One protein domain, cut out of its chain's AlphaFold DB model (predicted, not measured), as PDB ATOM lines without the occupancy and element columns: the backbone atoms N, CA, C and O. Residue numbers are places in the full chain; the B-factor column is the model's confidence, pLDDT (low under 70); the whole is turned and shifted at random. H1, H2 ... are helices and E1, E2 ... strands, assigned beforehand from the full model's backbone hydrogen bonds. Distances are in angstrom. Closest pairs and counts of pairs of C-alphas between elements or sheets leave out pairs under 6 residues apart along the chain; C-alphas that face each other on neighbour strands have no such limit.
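Overview. This is residues 5 to 148 of the 151 residues of an uncharacterized protein of Deltaproteobacteria bacterium (UniProt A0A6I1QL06). One twisted sheet of six strands makes a wall, and two helices, H1 and H3, lie side by side over one of its faces, while the other face is bare of named helices. H2 and H4 each touch one helix of that pair and slant away from the sheet like two horns, with residues 64 to 77, of which 64 to 68 belong to H2, and residues 142 to 148, of which 142 to 147 belong to H4, standing free. The printed part has 144 residues with four named helices and six named strands in the order H1 E1 E2 E3 H2 H3 E4 E5 E6 H4. The sheet is antiparallel throughout, in the order E3, E2, E1, E4, E5, E6; the class is mixed, helices and strands, in two layers, with helices H1, H2 and H3 on one face of the sheet. The whole is compact, with a radius of gyration of the C-alphas of 15.5 A and spans of 44 by 36 by 34 A.

Along the chain. H1 takes residues 5 to 17 and is 18.5 A long, beginning with C-alpha 5 at (34.323, -15.024, 127.900). E1, residues 20 to 27, E2, residues 31 to 38, and E3, residues 46 to 52, follow as a meander, each strand the antiparallel neighbour of the one before; E2 measures 21.0 A. H2, residues 53 to 68, is 22.6 A long and begins right after E3, with C-alpha 53 at (43.695, -22.342, 122.163). H3, residues 80 to 93, is 19.9 A long. A second meander is E4, residues 97 to 102, E5, residues 113 to 118, and E6, residues 124 to 129. H4, residues 131 to 147, is 25.9 A long and ends with C-alpha 147 at (29.240, -9.407, 146.477).

Arrangement. E3 and E6 are the edge strands of the sheet. E3 and E2 form a hairpin, with N 34 and O 49 at 2.8 A, and so do E2 and E1, with N 24 and O 35 at 2.8 A. E1 of the first meander and E4 of the second are antiparallel neighbours, with 161 degrees between their directions and with N 25 and O 101 within hydrogen-bond range at 2.8 A. E4 and E5 form a hairpin with N 116 and O 100 at 2.8 A, as do E5 and E6 with N 127 and O 115 at 2.9 A. H1 is on the sheet at a height of 9.4 A, over E2 and E1, along the strands at 27 degrees to E2 on the local plane. H3 is on the same face at a height of 9.3 A, over E5 and only just over E4, with 3 of its C-alphas falling on E4; it runs only just slantwise to the strands, at 30.5 degrees to E5 on the local plane. H1 and H3 touch at a shallow tilt of 20 degrees, opposite ways; their closest C-alphas, of Gly 12 and Gly 81, are 4.0 A apart. With residues 56 to 60 alone, H2 touches H1, closest at the C-alphas of Asp 60 and Ala 10, 5.6 A apart; they are only just about perpendicular, at 73 degrees. With residues 134 to 138 alone, H4 touches H3 at a steep tilt of 65 degrees, the same way; the closest C-alphas, of Asp 138 and Ser 86, are 6.4 A apart. H4 is not on the sheet, and H2 and H4 are apart. Every O i to N i+4 pair is within hydrogen-bond range in H1 and H3, against 11 of 12 in H2 and 7 of 13 in H4.

Size, cuts and confidence. The two C-alphas farthest apart, of Pro 42 and Asp 147, are 50.7 A apart. The printed part has no cut, and its one long link joins H2 to H3 with 11 residues. The mean pLDDT of the printed part is 79.7; residues 40 to 45, 67 to 77, 105 to 111 and 131 to 148 are under 70.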
ATOM      1  N   PRO A   5      34.085 -16.465 127.818       92.25
ATOM      2  CA  PRO A   5      34.323 -15.024 127.900       92.25
ATOM      3  C   PRO A   5      35.744 -14.615 127.508       92.25
ATOM      4  O   PRO A   5      35.958 -13.539 126.956       92.25
ATOM      5  N   GLN A   6      36.743 -15.438 127.835       91.00
ATOM      6  CA  GLN A   6      38.137 -15.119 127.544       91.00
ATOM      7  C   GLN A   6      38.454 -15.338 126.067       91.00
ATOM      8  O   GLN A   6      39.098 -14.482 125.462       91.00
ATOM      9  N   ALA A   7      38.002 -16.463 125.509       93.62
ATOM     10  CA  ALA A   7      38.212 -16.800 124.109       93.62
ATOM     11  C   ALA A   7      37.520 -15.799 123.181       93.62
ATOM     12  O   ALA A   7      38.176 -15.174 122.351       93.62
ATOM     13  N   LEU A   8      36.224 -15.573 123.396       94.38
ATOM     14  CA  LEU A   8      35.423 -14.672 122.576       94.38
ATOM     15  C   LEU A   8      35.888 -13.216 122.665       94.38
ATOM     16  O   LEU A   8      35.890 -12.519 121.656       94.38
ATOM     17  N   ARG A   9      36.381 -12.765 123.828       92.81
ATOM     18  CA  ARG A   9      37.007 -11.438 123.929       92.81
ATOM     19  C   ARG A   9      38.224 -11.309 123.021       92.81
ATOM     20  O   ARG A   9      38.379 -10.285 122.369       92.81
ATOM     21  N   ALA A  10      39.118 -12.297 123.045       92.56
ATOM     22  CA  ALA A  10      40.343 -12.253 122.252       92.56
ATOM     23  C   ALA A  10      40.025 -12.280 120.751       92.56
ATOM     24  O   ALA A  10      40.579 -11.478 120.010       92.56
ATOM     25  N   ILE A  11      39.081 -13.131 120.336       94.06
ATOM     26  CA  ILE A  11      38.591 -13.188 118.952       94.06
ATOM     27  C   ILE A  11      37.976 -11.844 118.547       94.06
ATOM     28  O   ILE A  11      38.352 -11.292 117.524       94.06
ATOM     29  N   GLY A  12      37.100 -11.262 119.372       91.75
ATOM     30  CA  GLY A  12      36.475  -9.971 119.068       91.75
ATOM     31  C   GLY A  12      37.466  -8.821 118.930       91.75
ATOM     32  O   GLY A  12      37.298  -7.977 118.062       91.75
ATOM     33  N   GLN A  13      38.523  -8.804 119.746       90.00
ATOM     34  CA  GLN A  13      39.604  -7.822 119.605       90.00
ATOM     35  C   GLN A  13      40.349  -7.972 118.277       90.00
ATOM     36  O   GLN A  13      40.763  -6.977 117.694       90.00
ATOM     37  N   ASP A  14      40.557  -9.205 117.827       90.56
ATOM     38  CA  ASP A  14      41.255  -9.488 116.577       90.56
ATOM     39  C   ASP A  14      40.391  -9.129 115.359       90.56
ATOM     40  O   ASP A  14      40.848  -8.409 114.477       90.56
ATOM     41  N   LEU A  15      39.112  -9.516 115.371       89.44
ATOM     42  CA  LEU A  15      38.137  -9.160 114.336       89.44
ATOM     43  C   LEU A  15      37.967  -7.647 114.178       89.44
ATOM     44  O   LEU A  15      37.925  -7.143 113.058       89.44
ATOM     45  N   GLU A  16      37.922  -6.914 115.290       86.62
ATOM     46  CA  GLU A  16      37.853  -5.452 115.283       86.62
ATOM     47  C   GLU A  16      39.103  -4.832 114.635       86.62
ATOM     48  O   GLU A  16      38.984  -3.919 113.821       86.62
ATOM     49  N   ASN A  17      40.301  -5.378 114.897       84.94
ATOM     50  CA  ASN A  17      41.536  -4.933 114.232       84.94
ATOM     51  C   ASN A  17      41.546  -5.242 112.726       84.94
ATOM     52  O   ASN A  17      42.203  -4.533 111.965       84.94
ATOM     53  N   HIS A  18      40.848  -6.297 112.303       83.69
ATOM     54  CA  HIS A  18      40.679  -6.671 110.899       83.69
ATOM     55  C   HIS A  18      39.551  -5.901 110.191       83.69
ATOM     56  O   HIS A  18      39.332  -6.123 109.001       83.69
ATOM     57  N   GLY A  19      38.842  -5.002 110.887       79.94
ATOM     58  CA  GLY A  19      37.732  -4.243 110.305       79.94
ATOM     59  C   GLY A  19      36.552  -5.134 109.912       79.94
ATOM     60  O   GLY A  19      35.894  -4.872 108.907       79.94
ATOM     61  N   ALA A  20      36.320  -6.218 110.660       84.81
ATOM     62  CA  ALA A  20      35.190  -7.106 110.423       84.81
ATOM     63  C   ALA A  20      33.874  -6.363 110.688       84.81
ATOM     64  O   ALA A  20      33.603  -5.941 111.814       84.81
ATOM     65  N   VAL A  21      33.047  -6.233 109.654       80.19
ATOM     66  CA  VAL A  21      31.719  -5.608 109.752       80.19
ATOM     67  C   VAL A  21      30.653  -6.642 110.088       80.19
ATOM     68  O   VAL A  21      29.707  -6.362 110.827       80.19
ATOM     69  N   ALA A  22      30.839  -7.868 109.605       84.94
ATOM     70  CA  ALA A  22      29.949  -8.971 109.885       84.94
ATOM     71  C   ALA A  22      30.738 -10.280 110.019       84.94
ATOM     72  O   ALA A  22      31.774 -10.451 109.381       84.94
ATOM     73  N   PHE A  23      30.311 -11.169 110.911       90.38
ATOM     74  CA  PHE A  23      31.031 -12.378 111.280       90.38
ATOM     75  C   PHE A  23      30.122 -13.489 111.820       90.38
ATOM     76  O   PHE A  23      29.020 -13.267 112.328       90.38
ATOM     77  N   GLU A  24      30.645 -14.709 111.742       93.25
ATOM     78  CA  GLU A  24      30.104 -15.917 112.346       93.25
ATOM     79  C   GLU A  24      31.259 -16.674 112.984       93.25
ATOM     80  O   GLU A  24      32.276 -16.933 112.345       93.25
ATOM     81  N   ILE A  25      31.092 -17.015 114.255       96.00
ATOM     82  CA  ILE A  25      32.036 -17.764 115.070       96.00
ATOM     83  C   ILE A  25      31.378 -19.098 115.390       96.00
ATOM     84  O   ILE A  25      30.436 -19.142 116.176       96.00
ATOM     85  N   ASN A  26      31.904 -20.182 114.832       96.75
ATOM     86  CA  ASN A  26      31.510 -21.544 115.162       96.75
ATOM     87  C   ASN A  26      32.481 -22.127 116.190       96.75
ATOM     88  O   ASN A  26      33.698 -22.125 115.989       96.75
ATOM     89  N   ALA A  27      31.944 -22.607 117.308       95.12
ATOM     90  CA  ALA A  27      32.706 -23.194 118.399       95.12
ATOM     91  C   ALA A  27      32.726 -24.723 118.276       95.12
ATOM     92  O   ALA A  27      31.715 -25.400 118.473       95.12
ATOM     93  N   ASN A  28      33.913 -25.260 118.006       90.50
ATOM     94  CA  ASN A  28      34.190 -26.692 118.034       90.50
ATOM     95  C   ASN A  28      34.822 -27.077 119.382       90.50
ATOM     96  O   ASN A  28      35.070 -26.228 120.236       90.50
ATOM     97  N   GLU A  29      35.110 -28.362 119.593       85.12
ATOM     98  CA  GLU A  29      35.676 -28.843 120.865       85.12
ATOM     99  C   GLU A  29      37.027 -28.191 121.218       85.12
ATOM    100  O   GLU A  29      37.316 -27.959 122.392       85.12
ATOM    101  N   ASN A  30      37.842 -27.865 120.206       88.25
ATOM    102  CA  ASN A  30      39.235 -27.442 120.393       88.25
ATOM    103  C   ASN A  30      39.587 -26.085 119.763       88.25
ATOM    104  O   ASN A  30      40.670 -25.549 120.016       88.25
ATOM    105  N   GLU A  31      38.699 -25.522 118.950       94.44
ATOM    106  CA  GLU A  31      38.976 -24.332 118.147       94.44
ATOM    107  C   GLU A  31      37.703 -23.543 117.850       94.44
ATOM    108  O   GLU A  31      36.588 -24.052 117.990       94.44
ATOM    109  N   TYR A  32      37.895 -22.300 117.417       96.81
ATOM    110  CA  TYR A  32      36.833 -21.476 116.858       96.81
ATOM    111  C   TYR A  32      37.120 -21.225 115.387       96.81
ATOM    112  O   TYR A  32      38.192 -20.723 115.041       96.81
ATOM    113  N   LEU A  33      36.156 -21.564 114.544       96.56
ATOM    114  CA  LEU A  33      36.191 -21.263 113.122       96.56
ATOM    115  C   LEU A  33      35.395 -19.993 112.897       96.56
ATOM    116  O   LEU A  33      34.230 -19.914 113.283       96.56
ATOM    117  N   VAL A  34      36.041 -18.996 112.311       95.25
ATOM    118  CA  VAL A  34      35.447 -17.683 112.118       95.25
ATOM    119  C   VAL A  34      35.429 -17.355 110.648       95.25
ATOM    120  O   VAL A  34      36.455 -17.432 109.981       95.25
ATOM    121  N   GLN A  35      34.262 -16.968 110.166       93.00
ATOM    122  CA  GLN A  35      34.087 -16.365 108.860       93.00
ATOM    123  C   GLN A  35      33.691 -14.912 109.087       93.00
ATOM    124  O   GLN A  35      32.746 -14.670 109.839       93.00
ATOM    125  N   CYS A  36      34.366 -13.957 108.455       89.19
ATOM    126  CA  CYS A  36      34.002 -12.545 108.541       89.19
ATOM    127  C   CYS A  36      34.082 -11.830 107.195       89.19
ATOM    128  O   CYS A  36      34.961 -12.110 106.383       89.19
ATOM    129  N   ASP A  37      33.168 -10.891 106.990       85.25
ATOM    130  CA  ASP A  37      33.261  -9.877 105.952       85.25
ATOM    131  C   ASP A  37      34.060  -8.694 106.506       85.25
ATOM    132  O   ASP A  37      33.728  -8.139 107.562       85.25
ATOM    133  N   CYS A  38      35.145  -8.357 105.820       75.06
ATOM    134  CA  CYS A  38      36.037  -7.267 106.185       75.06
ATOM    135  C   CYS A  38      35.910  -6.157 105.149       75.06
ATOM    136  O   CYS A  38      35.884  -6.428 103.948       75.06
ATOM    137  N   ASP A  39      35.925  -4.906 105.608       70.06
ATOM    138  CA  ASP A  39      35.943  -3.729 104.734       70.06
ATOM    139  C   ASP A  39      37.338  -3.531 104.102       70.06
ATOM    140  O   ASP A  39      38.075  -2.588 104.390       70.06
ATOM    141  N   LEU A  40      37.755  -4.506 103.290       65.19
ATOM    142  CA  LEU A  40      39.010  -4.516 102.548       65.19
ATOM    143  C   LEU A  40      38.705  -4.501 101.043       65.19
ATOM    144  O   LEU A  40      37.896  -5.300 100.576       65.19
ATOM    145  N   PRO A  41      39.362  -3.642 100.246       62.88
ATOM    146  CA  PRO A  41      39.194  -3.655  98.799       62.88
ATOM    147  C   PRO A  41      39.873  -4.890  98.167       62.88
ATOM    148  O   PRO A  41      41.022  -5.191  98.508       62.88
ATOM    149  N   PRO A  42      39.233  -5.572  97.193       64.44
ATOM    150  CA  PRO A  42      37.883  -5.331  96.673       64.44
ATOM    151  C   PRO A  42      36.781  -5.854  97.623       64.44
ATOM    152  O   PRO A  42      36.979  -6.889  98.256       64.44
ATOM    153  N   PRO A  43      35.617  -5.175  97.692       63.16
ATOM    154  CA  PRO A  43      34.535  -5.531  98.612       63.16
ATOM    155  C   PRO A  43      33.994  -6.948  98.364       63.16
ATOM    156  O   PRO A  43      33.910  -7.394  97.217       63.16
ATOM    157  N   GLY A  44      33.586  -7.628  99.442       62.88
ATOM    158  CA  GLY A  44      32.965  -8.958  99.401       62.88
ATOM    159  C   GLY A  44      33.919 -10.141  99.609       62.88
ATOM    160  O   GLY A  44      33.537 -11.283  99.345       62.88
ATOM    161  N   ASN A  45      35.148  -9.904 100.075       69.81
ATOM    162  CA  ASN A  45      36.057 -10.981 100.462       69.81
ATOM    163  C   ASN A  45      35.739 -11.480 101.875       69.81
ATOM    164  O   ASN A  45      36.095 -10.854 102.871       69.81
ATOM    165  N   LEU A  46      35.136 -12.664 101.943       82.44
ATOM    166  CA  LEU A  46      35.017 -13.411 103.188       82.44
ATOM    167  C   LEU A  46      36.394 -13.921 103.617       82.44
ATOM    168  O   LEU A  46      37.047 -14.678 102.895       82.44
ATOM    169  N   LEU A  47      36.823 -13.526 104.812       87.06
ATOM    170  CA  LEU A  47      37.998 -14.078 105.466       87.06
ATOM    171  C   LEU A  47      37.604 -15.240 106.368       87.06
ATOM    172  O   LEU A  47      36.571 -15.209 107.036       87.06
ATOM    173  N   PHE A  48      38.467 -16.252 106.400       91.94
ATOM    174  CA  PHE A  48      38.322 -17.423 107.249       91.94
ATOM    175  C   PHE A  48      39.506 -17.507 108.204       91.94
ATOM    176  O   PHE A  48      40.662 -17.568 107.780       91.94
ATOM    177  N   PHE A  49      39.213 -17.549 109.496       93.31
ATOM    178  CA  PHE A  49      40.195 -17.662 110.560       93.31
ATOM    179  C   PHE A  49      39.932 -18.919 111.386       93.31
ATOM    180  O   PHE A  49      38.789 -19.270 111.678       93.31
ATOM    181  N   CYS A  50      41.007 -19.585 111.801       95.88
ATOM    182  CA  CYS A  50      40.954 -20.666 112.778       95.88
ATOM    183  C   CYS A  50      41.698 -20.230 114.044       95.88
ATOM    184  O   CYS A  50      42.907 -19.984 114.030       95.88
ATOM    185  N   TYR A  51      40.969 -20.154 115.154       95.19
ATOM    186  CA  TYR A  51      41.495 -19.776 116.457       95.19
ATOM    187  C   TYR A  51      41.618 -21.003 117.357       95.19
ATOM    188  O   TYR A  51      40.684 -21.399 118.058       95.19
ATOM    189  N   THR A  52      42.817 -21.578 117.381       95.06
ATOM    190  CA  THR A  52      43.184 -22.606 118.364       95.06
ATOM    191  C   THR A  52      43.414 -21.987 119.745       95.06
ATOM    192  O   THR A  52      43.710 -20.796 119.877       95.06
ATOM    193  N   GLU A  53      43.385 -22.806 120.801       93.31
ATOM    194  CA  GLU A  53      43.695 -22.342 122.163       93.31
ATOM    195  C   GLU A  53      45.057 -21.622 122.251       93.31
ATOM    196  O   GLU A  53      45.193 -20.634 122.976       93.31
ATOM    197  N   LYS A  54      46.062 -22.076 121.490       93.38
ATOM    198  CA  LYS A  54      47.389 -21.448 121.438       93.38
ATOM    199  C   LYS A  54      47.319 -20.029 120.870       93.38
ATOM    200  O   LYS A  54      47.875 -19.114 121.476       93.38
ATOM    201  N   ILE A  55      46.622 -19.854 119.746       93.50
ATOM    202  CA  ILE A  55      46.444 -18.551 119.090       93.50
ATOM    203  C   ILE A  55      45.706 -17.597 120.034       93.50
ATOM    204  O   ILE A  55      46.163 -16.483 120.273       93.50
ATOM    205  N   ILE A  56      44.626 -18.063 120.665       93.12
ATOM    206  CA  ILE A  56      43.835 -17.253 121.599       93.12
ATOM    207  C   ILE A  56      44.681 -16.792 122.792       93.12
ATOM    208  O   ILE A  56      44.629 -15.622 123.174       93.12
ATOM    209  N   LYS A  57      45.495 -17.682 123.377       92.06
ATOM    210  CA  LYS A  57      46.416 -17.315 124.468       92.06
ATOM    211  C   LYS A  57      47.429 -16.265 124.026       92.06
ATOM    212  O   LYS A  57      47.742 -15.370 124.810       92.06
ATOM    213  N   GLN A  58      47.931 -16.364 122.798       91.44
ATOM    214  CA  GLN A  58      48.877 -15.400 122.247       91.44
ATOM    215  C   GLN A  58      48.232 -14.022 122.058       91.44
ATOM    216  O   GLN A  58      48.795 -13.031 122.523       91.44
ATOM    217  N   ILE A  59      47.035 -13.959 121.467       89.38
ATOM    218  CA  ILE A  59      46.273 -12.710 121.307       89.38
ATOM    219  C   ILE A  59      45.988 -12.084 122.678       89.38
ATOM    220  O   ILE A  59      46.247 -10.899 122.894       89.38
ATOM    221  N   ASP A  60      45.530 -12.884 123.646       86.50
ATOM    222  CA  ASP A  60      45.267 -12.415 125.010       86.50
ATOM    223  C   ASP A  60      46.532 -11.871 125.693       86.50
ATOM    224  O   ASP A  60      46.500 -10.818 126.336       86.50
ATOM    225  N   PHE A  61      47.662 -12.561 125.537       86.50
ATOM    226  CA  PHE A  61      48.948 -12.121 126.068       86.50
ATOM    227  C   PHE A  61      49.396 -10.793 125.443       86.50
ATOM    228  O   PHE A  61      49.718  -9.852 126.170       86.50
ATOM    229  N   MET A  62      49.324 -10.664 124.116       84.50
ATOM    230  CA  MET A  62      49.640  -9.414 123.415       84.50
ATOM    231  C   MET A  62      48.718  -8.268 123.850       84.50
ATOM    232  O   MET A  62      49.177  -7.152 124.101       84.50
ATOM    233  N   GLY A  63      47.423  -8.544 124.016       79.31
ATOM    234  CA  GLY A  63      46.450  -7.574 124.515       79.31
ATOM    235  C   GLY A  63      46.676  -7.169 125.976       79.31
ATOM    236  O   GLY A  63      46.305  -6.063 126.374       79.31
ATOM    237  N   LYS A  64      47.273  -8.032 126.809       80.75
ATOM    238  CA  LYS A  64      47.711  -7.682 128.173       80.75
ATOM    239  C   LYS A  64      48.926  -6.762 128.140       80.75
ATOM    240  O   LYS A  64      48.887  -5.728 128.801       80.75
ATOM    241  N   LEU A  65      49.932  -7.087 127.324       79.19
ATOM    242  CA  LEU A  65      51.140  -6.271 127.178       79.19
ATOM    243  C   LEU A  65      50.817  -4.837 126.734       79.19
ATOM    244  O   LEU A  65      51.256  -3.886 127.376       79.19
ATOM    245  N   LYS A  66      49.963  -4.669 125.712       74.25
ATOM    246  CA  LYS A  66      49.535  -3.341 125.233       74.25
ATOM    247  C   LYS A  66      48.894  -2.477 126.333       74.25
ATOM    248  O   LYS A  66      49.084  -1.266 126.344       74.25
ATOM    249  N   ARG A  67      48.166  -3.089 127.278       69.31
ATOM    250  CA  ARG A  67      47.517  -2.381 128.398       69.31
ATOM    251  C   ARG A  67      48.486  -2.016 129.520       69.31
ATOM    252  O   ARG A  67      48.317  -0.978 130.147       69.31
ATOM    253  N   THR A  68      49.499  -2.841 129.771       62.91
ATOM    254  CA  THR A  68      50.520  -2.557 130.792       62.91
ATOM    255  C   THR A  68      51.524  -1.485 130.362       62.91
ATOM    256  O   THR A  68      52.154  -0.877 131.217       62.91
ATOM    257  N   SER A  69      51.655  -1.218 129.059       59.31
ATOM    258  CA  SER A  69      52.644  -0.283 128.498       59.31
ATOM    259  C   SER A  69      52.155   1.166 128.319       59.31
ATOM    260  O   SER A  69      52.828   1.944 127.654       59.31
ATOM    261  N   GLY A  70      51.023   1.559 128.919       48.38
ATOM    262  CA  GLY A  70      50.638   2.978 129.040       48.38
ATOM    263  C   GLY A  70      49.517   3.479 128.122       48.38
ATOM    264  O   GLY A  70      49.201   4.667 128.155       48.38
ATOM    265  N   GLY A  71      48.852   2.611 127.357       46.34
ATOM    266  CA  GLY A  71      47.625   2.991 126.656       46.34
ATOM    267  C   GLY A  71      46.471   3.140 127.645       46.34
ATOM    268  O   GLY A  71      45.884   2.138 128.054       46.34
ATOM    269  N   HIS A  72      46.135   4.373 128.036       41.56
ATOM    270  CA  HIS A  72      44.829   4.644 128.632       41.56
ATOM    271  C   HIS A  72      43.781   4.138 127.639       41.56
ATOM    272  O   HIS A  72      43.777   4.564 126.484       41.56
ATOM    273  N   ALA A  73      42.937   3.196 128.065       45.81
ATOM    274  CA  ALA A  73      41.750   2.836 127.309       45.81
ATOM    275  C   ALA A  73      40.933   4.123 127.168       45.81
ATOM    276  O   ALA A  73      40.355   4.596 128.147       45.81
ATOM    277  N   VAL A  74      40.991   4.740 125.986       42.22
ATOM    278  CA  VAL A  74      40.172   5.899 125.646       42.22
ATOM    279  C   VAL A  74      38.735   5.469 125.901       42.22
ATOM    280  O   VAL A  74      38.269   4.470 125.352       42.22
ATOM    281  N   GLY A  75      38.099   6.137 126.858       37.53
ATOM    282  CA  GLY A  75      36.783   5.759 127.334       37.53
ATOM    283  C   GLY A  75      35.730   5.832 126.232       37.53
ATOM    284  O   GLY A  75      35.827   6.640 125.313       37.53
ATOM    285  N   GLY A  76      34.686   5.020 126.392       44.97
ATOM    286  CA  GLY A  76      33.337   5.385 125.965       44.97
ATOM    287  C   GLY A  76      32.667   4.502 124.916       44.97
ATOM    288  O   GLY A  76      31.443   4.474 124.907       44.97
ATOM    289  N   ALA A  77      33.401   3.761 124.082       53.59
ATOM    290  CA  ALA A  77      32.785   2.901 123.067       53.59
ATOM    291  C   ALA A  77      32.767   1.429 123.507       53.59
ATOM    292  O   ALA A  77      33.784   0.876 123.928       53.59
ATOM    293  N   GLU A  78      31.599   0.799 123.412       70.94
ATOM    294  CA  GLU A  78      31.435  -0.642 123.572       70.94
ATOM    295  C   GLU A  78      32.182  -1.353 122.429       70.94
ATOM    296  O   GLU A  78      31.760  -1.307 121.276       70.94
ATOM    297  N   THR A  79      33.342  -1.948 122.724       83.00
ATOM    298  CA  THR A  79      34.147  -2.653 121.711       83.00
ATOM    299  C   THR A  79      33.594  -4.042 121.438       83.00
ATOM    300  O   THR A  79      33.053  -4.690 122.343       83.00
ATOM    301  N   LEU A  80      33.822  -4.571 120.234       86.12
ATOM    302  CA  LEU A  80      33.385  -5.918 119.860       86.12
ATOM    303  C   LEU A  80      33.931  -6.981 120.823       86.12
ATOM    304  O   LEU A  80      33.222  -7.900 121.236       86.12
ATOM    305  N   GLY A  81      35.187  -6.829 121.250       88.81
ATOM    306  CA  GLY A  81      35.783  -7.704 122.257       88.81
ATOM    307  C   GLY A  81      35.044  -7.675 123.602       88.81
ATOM    308  O   GLY A  81      34.987  -8.696 124.288       88.81
ATOM    309  N   THR A  82      34.471  -6.534 123.994       86.38
ATOM    310  CA  THR A  82      33.672  -6.418 125.224       86.38
ATOM    311  C   THR A  82      32.319  -7.101 125.057       86.38
ATOM    312  O   THR A  82      31.966  -7.926 125.895       86.38
ATOM    313  N   ILE A  83      31.635  -6.875 123.935       87.50
ATOM    314  CA  ILE A  83      30.352  -7.520 123.621       87.50
ATOM    315  C   ILE A  83      30.486  -9.044 123.622       87.50
ATOM    316  O   ILE A  83      29.784  -9.761 124.340       87.50
ATOM    317  N   LEU A  84      31.451  -9.557 122.860       91.69
ATOM    318  CA  LEU A  84      31.667 -10.992 122.710       91.69
ATOM    319  C   LEU A  84      32.079 -11.665 124.024       91.69
ATOM    320  O   LEU A  84      31.711 -12.815 124.284       91.69
ATOM    321  N   ARG A  85      32.785 -10.948 124.906       92.06
ATOM    322  CA  ARG A  85      33.049 -11.421 126.270       92.06
ATOM    323  C   ARG A  85      31.746 -11.680 127.026       92.06
ATOM    324  O   ARG A  85      31.634 -12.701 127.709       92.06
ATOM    325  N   SER A  86      30.803 -10.750 126.937       89.94
ATOM    326  CA  SER A  86      29.543 -10.786 127.679       89.94
ATOM    327  C   SER A  86      28.613 -11.866 127.141       89.94
ATOM    328  O   SER A  86      28.033 -12.607 127.935       89.94
ATOM    329  N   LEU A  87      28.602 -12.092 125.825       92.25
ATOM    330  CA  LEU A  87      27.953 -13.259 125.217       92.25
ATOM    331  C   LEU A  87      28.574 -14.583 125.692       92.25
ATOM    332  O   LEU A  87      27.861 -15.522 126.046       92.25
ATOM    333  N   GLY A  88      29.903 -14.655 125.797       93.88
ATOM    334  CA  GLY A  88      30.568 -15.828 126.373       93.88
ATOM    335  C   GLY A  88      30.149 -16.089 127.821       93.88
ATOM    336  O   GLY A  88      29.912 -17.232 128.211       93.88
ATOM    337  N   ALA A  89      30.009 -15.030 128.618       91.62
ATOM    338  CA  ALA A  89      29.584 -15.136 130.012       91.62
ATOM    339  C   ALA A  89      28.102 -15.508 130.137       91.62
ATOM    340  O   ALA A  89      27.724 -16.247 131.048       91.62
ATOM    341  N   TYR A  90      27.273 -15.037 129.207       91.38
ATOM    342  CA  TYR A  90      25.871 -15.416 129.092       91.38
ATOM    343  C   TYR A  90      25.714 -16.930 128.902       91.38
ATOM    344  O   TYR A  90      24.983 -17.573 129.662       91.38
ATOM    345  N   VAL A  91      26.468 -17.522 127.970       93.81
ATOM    346  CA  VAL A  91      26.435 -18.972 127.724       93.81
ATOM    347  C   VAL A  91      26.932 -19.766 128.938       93.81
ATOM    348  O   VAL A  91      26.273 -20.722 129.354       93.81
ATOM    349  N   GLU A  92      28.021 -19.333 129.589       92.12
ATOM    350  CA  GLU A  92      28.496 -19.965 130.834       92.12
ATOM    351  C   GLU A  92      27.440 -19.908 131.948       92.12
ATOM    352  O   GLU A  92      27.191 -20.906 132.627       92.12
ATOM    353  N   LYS A  93      26.758 -18.766 132.111       91.25
ATOM    354  CA  LYS A  93      25.687 -18.589 133.106       91.25
ATOM    355  C   LYS A  93      24.512 -19.531 132.849       91.25
ATOM    356  O   LYS A  93      23.926 -20.050 133.798       91.25
ATOM    357  N   LYS A  94      24.179 -19.779 131.579       90.88
ATOM    358  CA  LYS A  94      23.147 -20.741 131.162       90.88
ATOM    359  C   LYS A  94      23.607 -22.200 131.261       90.88
ATOM    360  O   LYS A  94      22.798 -23.090 130.997       90.88
ATOM    361  N   ARG A  95      24.863 -22.443 131.666       91.38
ATOM    362  CA  ARG A  95      25.526 -23.758 131.667       91.38
ATOM    363  C   ARG A  95      25.466 -24.425 130.287       91.38
ATOM    364  O   ARG A  95      25.287 -25.635 130.185       91.38
ATOM    365  N   GLY A  96      25.558 -23.609 129.238       93.50
ATOM    366  CA  GLY A  96      25.546 -24.055 127.853       93.50
ATOM    367  C   GLY A  96      26.950 -24.344 127.330       93.50
ATOM    368  O   GLY A  96      27.933 -23.739 127.761       93.50
ATOM    369  N   ARG A  97      27.029 -25.253 126.363       95.06
ATOM    370  CA  ARG A  97      28.152 -25.413 125.446       95.06
ATOM    371  C   ARG A  97      27.880 -24.535 124.232       95.06
ATOM    372  O   ARG A  97      26.913 -24.783 123.515       95.06
ATOM    373  N   LEU A  98      28.710 -23.520 124.023       96.62
ATOM    374  CA  LEU A  98      28.593 -22.628 122.873       96.62
ATOM    375  C   LEU A  98      28.707 -23.427 121.569       96.62
ATOM    376  O   LEU A  98      29.553 -24.317 121.471       96.62
ATOM    377  N   LEU A  99      27.867 -23.085 120.595       96.56
ATOM    378  CA  LEU A  99      27.894 -23.633 119.241       96.56
ATOM    379  C   LEU A  99      28.227 -22.549 118.221       96.56
ATOM    380  O   LEU A  99      29.130 -22.738 117.415       96.56
ATOM    381  N   ARG A 100      27.525 -21.410 118.276       96.06
ATOM    382  CA  ARG A 100      27.641 -20.354 117.267       96.06
ATOM    383  C   ARG A 100      27.380 -18.968 117.853       96.06
ATOM    384  O   ARG A 100      26.548 -18.819 118.746       96.06
ATOM    385  N   VAL A 101      28.083 -17.961 117.343       95.19
ATOM    386  CA  VAL A 101      27.776 -16.534 117.530       95.19
ATOM    387  C   VAL A 101      27.832 -15.851 116.171       95.19
ATOM    388  O   VAL A 101      28.844 -15.980 115.490       95.19
ATOM    389  N   ALA A 102      26.800 -15.110 115.779       92.00
ATOM    390  CA  ALA A 102      26.780 -14.392 114.505       92.00
ATOM    391  C   ALA A 102      26.146 -13.001 114.637       92.00
ATOM    392  O   ALA A 102      25.288 -12.796 115.494       92.00
ATOM    393  N   ASN A 103      26.539 -12.064 113.769       86.94
ATOM    394  CA  ASN A 103      25.898 -10.742 113.643       86.94
ATOM    395  C   ASN A 103      25.394 -10.439 112.211       86.94
ATOM    396  O   ASN A 103      25.014  -9.308 111.927       86.94
ATOM    397  N   TYR A 104      25.381 -11.431 111.309       70.19
ATOM    398  CA  TYR A 104      24.975 -11.271 109.902       70.19
ATOM    399  C   TYR A 104      23.467 -11.050 109.674       70.19
ATOM    400  O   TYR A 104      23.050 -10.781 108.550       70.19
ATOM    401  N   GLU A 105      22.625 -11.168 110.701       55.88
ATOM    402  CA  GLU A 105      21.167 -11.170 110.546       55.88
ATOM    403  C   GLU A 105      20.522  -9.861 111.022       55.88
ATOM    404  O   GLU A 105      19.800  -9.858 112.013       55.88
ATOM    405  N   SER A 106      20.779  -8.742 110.328       45.94
ATOM    406  CA  SER A 106      19.812  -7.638 110.113       45.94
ATOM    407  C   SER A 106      20.457  -6.467 109.355       45.94
ATOM    408  O   SER A 106      21.120  -5.624 109.964       45.94
ATOM    409  N   PRO A 107      20.241  -6.343 108.033       44.38
ATOM    410  CA  PRO A 107      20.581  -5.125 107.305       44.38
ATOM    411  C   PRO A 107      19.880  -3.915 107.947       44.38
ATOM    412  O   PRO A 107      18.655  -3.886 108.040       44.38
ATOM    413  N   GLY A 108      20.650  -2.917 108.386       48.75
ATOM    414  CA  GLY A 108      20.118  -1.653 108.914       48.75
ATOM    415  C   GLY A 108      19.848  -1.599 110.425       48.75
ATOM    416  O   GLY A 108      19.310  -0.594 110.883       48.75
ATOM    417  N   ILE A 109      20.235  -2.617 111.203       49.88
ATOM    418  CA  ILE A 109      20.163  -2.593 112.673       49.88
ATOM    419  C   ILE A 109      21.587  -2.751 113.232       49.88
ATOM    420  O   ILE A 109      22.278  -3.713 112.905       49.88
ATOM    421  N   GLU A 110      22.045  -1.792 114.051       52.88
ATOM    422  CA  GLU A 110      23.278  -1.928 114.854       52.88
ATOM    423  C   GLU A 110      23.272  -3.260 115.638       52.88
ATOM    424  O   GLU A 110      22.203  -3.725 116.028       52.88
ATOM    425  N   PRO A 111      24.425  -3.912 115.872       57.06
ATOM    426  CA  PRO A 111      24.498  -5.371 115.880       57.06
ATOM    427  C   PRO A 111      23.608  -6.031 116.947       57.06
ATOM    428  O   PRO A 111      23.844  -5.902 118.149       57.06
ATOM    429  N   ALA A 112      22.611  -6.787 116.478       74.62
ATOM    430  CA  ALA A 112      21.882  -7.788 117.245       74.62
ATOM    431  C   ALA A 112      22.558  -9.146 117.001       74.62
ATOM    432  O   ALA A 112      22.705  -9.583 115.859       74.62
ATOM    433  N   PHE A 113      23.045  -9.785 118.057       87.19
ATOM    434  CA  PHE A 113      23.813 -11.023 117.952       87.19
ATOM    435  C   PHE A 113      22.891 -12.223 118.079       87.19
ATOM    436  O   PHE A 113      22.122 -12.298 119.031       87.19
ATOM    437  N   ARG A 114      23.034 -13.215 117.203       90.75
ATOM    438  CA  ARG A 114      22.453 -14.540 117.419       90.75
ATOM    439  C   ARG A 114      23.463 -15.424 118.134       90.75
ATOM    440  O   ARG A 114      24.592 -15.574 117.665       90.75
ATOM    441  N   VAL A 115      23.062 -16.014 119.258       93.81
ATOM    442  CA  VAL A 115      23.884 -16.942 120.042       93.81
ATOM    443  C   VAL A 115      23.208 -18.299 120.111       93.81
ATOM    444  O   VAL A 115      22.075 -18.423 120.567       93.81
ATOM    445  N   GLU A 116      23.940 -19.334 119.720       95.75
ATOM    446  CA  GLU A 116      23.482 -20.715 119.781       95.75
ATOM    447  C   GLU A 116      24.311 -21.522 120.772       95.75
ATOM    448  O   GLU A 116      25.547 -21.465 120.776       95.75
ATOM    449  N   PHE A 117      23.639 -22.313 121.606       96.56
ATOM    450  CA  PHE A 117      24.293 -23.194 122.569       96.56
ATOM    451  C   PHE A 117      23.475 -24.460 122.831       96.56
ATOM    452  O   PHE A 117      22.249 -24.470 122.736       96.56
ATOM    453  N   ALA A 118      24.163 -25.540 123.196       96.25
ATOM    454  CA  ALA A 118      23.549 -26.790 123.630       96.25
ATOM    455  C   ALA A 118      23.703 -26.979 125.141       96.25
ATOM    456  O   ALA A 118      24.710 -26.579 125.722       96.25
ATOM    457  N   LYS A 119      22.744 -27.635 125.788       94.19
ATOM    458  CA  LYS A 119      22.892 -28.111 127.170       94.19
ATOM    459  C   LYS A 119      23.233 -29.598 127.204       94.19
ATOM    460  O   LYS A 119      23.126 -30.314 126.213       94.19
ATOM    461  N   SER A 120      23.652 -30.068 128.375       90.75
ATOM    462  CA  SER A 120      24.012 -31.473 128.606       90.75
ATOM    463  C   SER A 120      22.845 -32.450 128.430       90.75
ATOM    464  O   SER A 120      23.078 -33.639 128.261       90.75
ATOM    465  N   ASP A 121      21.604 -31.963 128.487       92.38
ATOM    466  CA  ASP A 121      20.384 -32.743 128.250       92.38
ATOM    467  C   ASP A 121      20.054 -32.910 126.752       92.38
ATOM    468  O   ASP A 121      19.025 -33.486 126.408       92.38
ATOM    469  N   GLY A 122      20.913 -32.405 125.858       90.12
ATOM    470  CA  GLY A 122      20.722 -32.455 124.411       90.12
ATOM    471  C   GLY A 122      19.843 -31.334 123.856       90.12
ATOM    472  O   GLY A 122      19.700 -31.240 122.639       90.12
ATOM    473  N   SER A 123      19.283 -30.463 124.704       94.88
ATOM    474  CA  SER A 123      18.517 -29.312 124.229       94.88
ATOM    475  C   SER A 123      19.419 -28.282 123.545       94.88
ATOM    476  O   SER A 123      20.530 -27.991 123.999       94.88
ATOM    477  N   HIS A 124      18.921 -27.729 122.440       96.00
ATOM    478  CA  HIS A 124      19.559 -26.678 121.649       96.00
ATOM    479  C   HIS A 124      18.758 -25.387 121.792       96.00
ATOM    480  O   HIS A 124      17.529 -25.404 121.741       96.00
ATOM    481  N   PHE A 125      19.464 -24.282 122.011       94.56
ATOM    482  CA  PHE A 125      18.893 -22.951 122.170       94.56
ATOM    483  C   PHE A 125      19.495 -22.007 121.140       94.56
ATOM    484  O   PHE A 125      20.697 -22.067 120.867       94.56
ATOM    485  N   VAL A 126      18.649 -21.113 120.636       92.81
ATOM    486  CA  VAL A 126      18.997 -20.011 119.745       92.81
ATOM    487  C   VAL A 126      18.402 -18.755 120.366       92.81
ATOM    488  O   VAL A 126      17.181 -18.637 120.452       92.81
ATOM    489  N   ASP A 127      19.262 -17.854 120.832       90.00
ATOM    490  CA  ASP A 127      18.860 -16.598 121.458       90.00
ATOM    491  C   ASP A 127      19.318 -15.420 120.587       90.00
ATOM    492  O   ASP A 127      20.511 -15.273 120.310       90.00
ATOM    493  N   ASP A 128      18.376 -14.563 120.193       86.94
ATOM    494  CA  ASP A 128      18.665 -13.285 119.541       86.94
ATOM    495  C   ASP A 128      18.835 -12.204 120.622       86.94
ATOM    496  O   ASP A 128      17.912 -11.880 121.371       86.94
ATOM    497  N   ILE A 129      20.050 -11.671 120.737       84.50
ATOM    498  CA  ILE A 129      20.465 -10.717 121.763       84.50
ATOM    499  C   ILE A 129      20.536  -9.324 121.144       84.50
ATOM    500  O   ILE A 129      21.406  -9.035 120.319       84.50
ATOM    501  N   SER A 130      19.636  -8.439 121.568       76.12
ATOM    502  CA  SER A 130      19.689  -7.026 121.194       76.12
ATOM    503  C   SER A 130      20.781  -6.286 121.969       76.12
ATOM    504  O   SER A 130      21.191  -6.696 123.058       76.12
ATOM    505  N   LYS A 131      21.196  -5.125 121.451       68.06
ATOM    506  CA  LYS A 131      22.148  -4.231 122.122       68.06
ATOM    507  C   LYS A 131      21.701  -3.828 123.533       68.06
ATOM    508  O   LYS A 131      22.488  -3.892 124.466       68.06
ATOM    509  N   SER A 132      20.414  -3.533 123.725       67.19
ATOM    510  CA  SER A 132      19.869  -3.203 125.051       67.19
ATOM    511  C   SER A 132      19.987  -4.356 126.054       67.19
ATOM    512  O   SER A 132      20.142  -4.123 127.247       67.19
ATOM    513  N   SER A 133      19.934  -5.610 125.592       69.81
ATOM    514  CA  SER A 133      20.119  -6.779 126.456       69.81
ATOM    515  C   SER A 133      21.584  -7.024 126.827       69.81
ATOM    516  O   SER A 133      21.844  -7.671 127.843       69.81
ATOM    517  N   LEU A 134      22.543  -6.516 126.045       68.31
ATOM    518  CA  LEU A 134      23.969  -6.596 126.379       68.31
ATOM    519  C   LEU A 134      24.299  -5.745 127.607       68.31
ATOM    520  O   LEU A 134      24.980  -6.245 128.503       68.31
ATOM    521  N   ASP A 135      23.742  -4.534 127.700       64.50
ATOM    522  CA  ASP A 135      23.903  -3.649 128.861       64.50
ATOM    523  C   ASP A 135      23.421  -4.322 130.159       64.50
ATOM    524  O   ASP A 135      24.129  -4.323 131.172       64.50
ATOM    525  N   ASP A 136      22.258  -4.980 130.121       65.44
ATOM    526  CA  ASP A 136      21.702  -5.711 131.266       65.44
ATOM    527  C   ASP A 136      22.580  -6.903 131.678       65.44
ATOM    528  O   ASP A 136      22.784  -7.170 132.872       65.44
ATOM    529  N   ILE A 137      23.132  -7.631 130.698       67.44
ATOM    530  CA  ILE A 137      24.080  -8.725 130.942       67.44
ATOM    531  C   ILE A 137      25.350  -8.176 131.602       67.44
ATOM    532  O   ILE A 137      25.826  -8.754 132.584       67.44
ATOM    533  N   ASP A 138      25.873  -7.052 131.118       63.69
ATOM    534  CA  ASP A 138      27.074  -6.400 131.637       63.69
ATOM    535  C   ASP A 138      26.893  -5.906 133.078       63.69
ATOM    536  O   ASP A 138      27.742  -6.165 133.941       63.69
ATOM    537  N   VAL A 139      25.767  -5.249 133.374       62.19
ATOM    538  CA  VAL A 139      25.410  -4.798 134.728       62.19
ATOM    539  C   VAL A 139      25.295  -5.989 135.677       62.19
ATOM    540  O   VAL A 139      25.881  -5.971 136.763       62.19
ATOM    541  N   ALA A 140      24.622  -7.065 135.255       60.06
ATOM    542  CA  ALA A 140      24.487  -8.282 136.053       60.06
ATOM    543  C   ALA A 140      25.828  -9.001 136.301       60.06
ATOM    544  O   ALA A 140      25.984  -9.700 137.307       60.06
ATOM    545  N   LEU A 141      26.803  -8.856 135.399       59.97
ATOM    546  CA  LEU A 141      28.158  -9.383 135.580       59.97
ATOM    547  C   LEU A 141      28.997  -8.518 136.531       59.97
ATOM    548  O   LEU A 141      29.841  -9.052 137.254       59.97
ATOM    549  N   ARG A 142      28.780  -7.197 136.547       55.28
ATOM    550  CA  ARG A 142      29.499  -6.261 137.427       55.28
ATOM    551  C   ARG A 142      28.997  -6.313 138.867       55.28
ATOM    552  O   ARG A 142      29.829  -6.333 139.768       55.28
ATOM    553  N   SER A 143      27.685  -6.414 139.087       52.59
ATOM    554  CA  SER A 143      27.107  -6.483 140.439       52.59
ATOM    555  C   SER A 143      27.582  -7.708 141.228       52.59
ATOM    556  O   SER A 143      27.911  -7.593 142.403       52.59
ATOM    557  N   LYS A 144      27.761  -8.862 140.571       51.38
ATOM    558  CA  LYS A 144      28.273 -10.078 141.230       51.38
ATOM    559  C   LYS A 144      29.720  -9.990 141.715       51.38
ATOM    560  O   LYS A 144      30.079 -10.692 142.652       51.38
ATOM    561  N   ARG A 145      30.558  -9.141 141.109       45.38
ATOM    562  CA  ARG A 145      31.944  -8.937 141.573       45.38
ATOM    563  C   ARG A 145      32.023  -8.142 142.874       45.38
ATOM    564  O   ARG A 145      33.039  -8.225 143.555       45.38
ATOM    565  N   SER A 146      30.986  -7.376 143.195       42.56
ATOM    566  CA  SER A 146      30.908  -6.588 144.424       42.56
ATOM    567  C   SER A 146      30.459  -7.419 145.630       42.56
ATOM    568  O   SER A 146      30.844  -7.089 146.745       42.56
ATOM    569  N   ASP A 147      29.734  -8.521 145.408       46.56
ATOM    570  CA  ASP A 147      29.240  -9.407 146.477       46.56
ATOM    571  C   ASP A 147      30.230 -10.521 146.876       46.56
ATOM    572  O   ASP A 147      30.073 -11.141 147.924       46.56
ATOM    573  N   GLU A 148      31.267 -10.788 146.072       40.97
ATOM    574  CA  GLU A 148      32.236 -11.876 146.322       40.97
ATOM    575  C   GLU A 148      33.429 -11.463 147.212       40.97
ATOM    576  O   GLU A 148      34.296 -12.282 147.511       40.97
TER     577      GLU A 148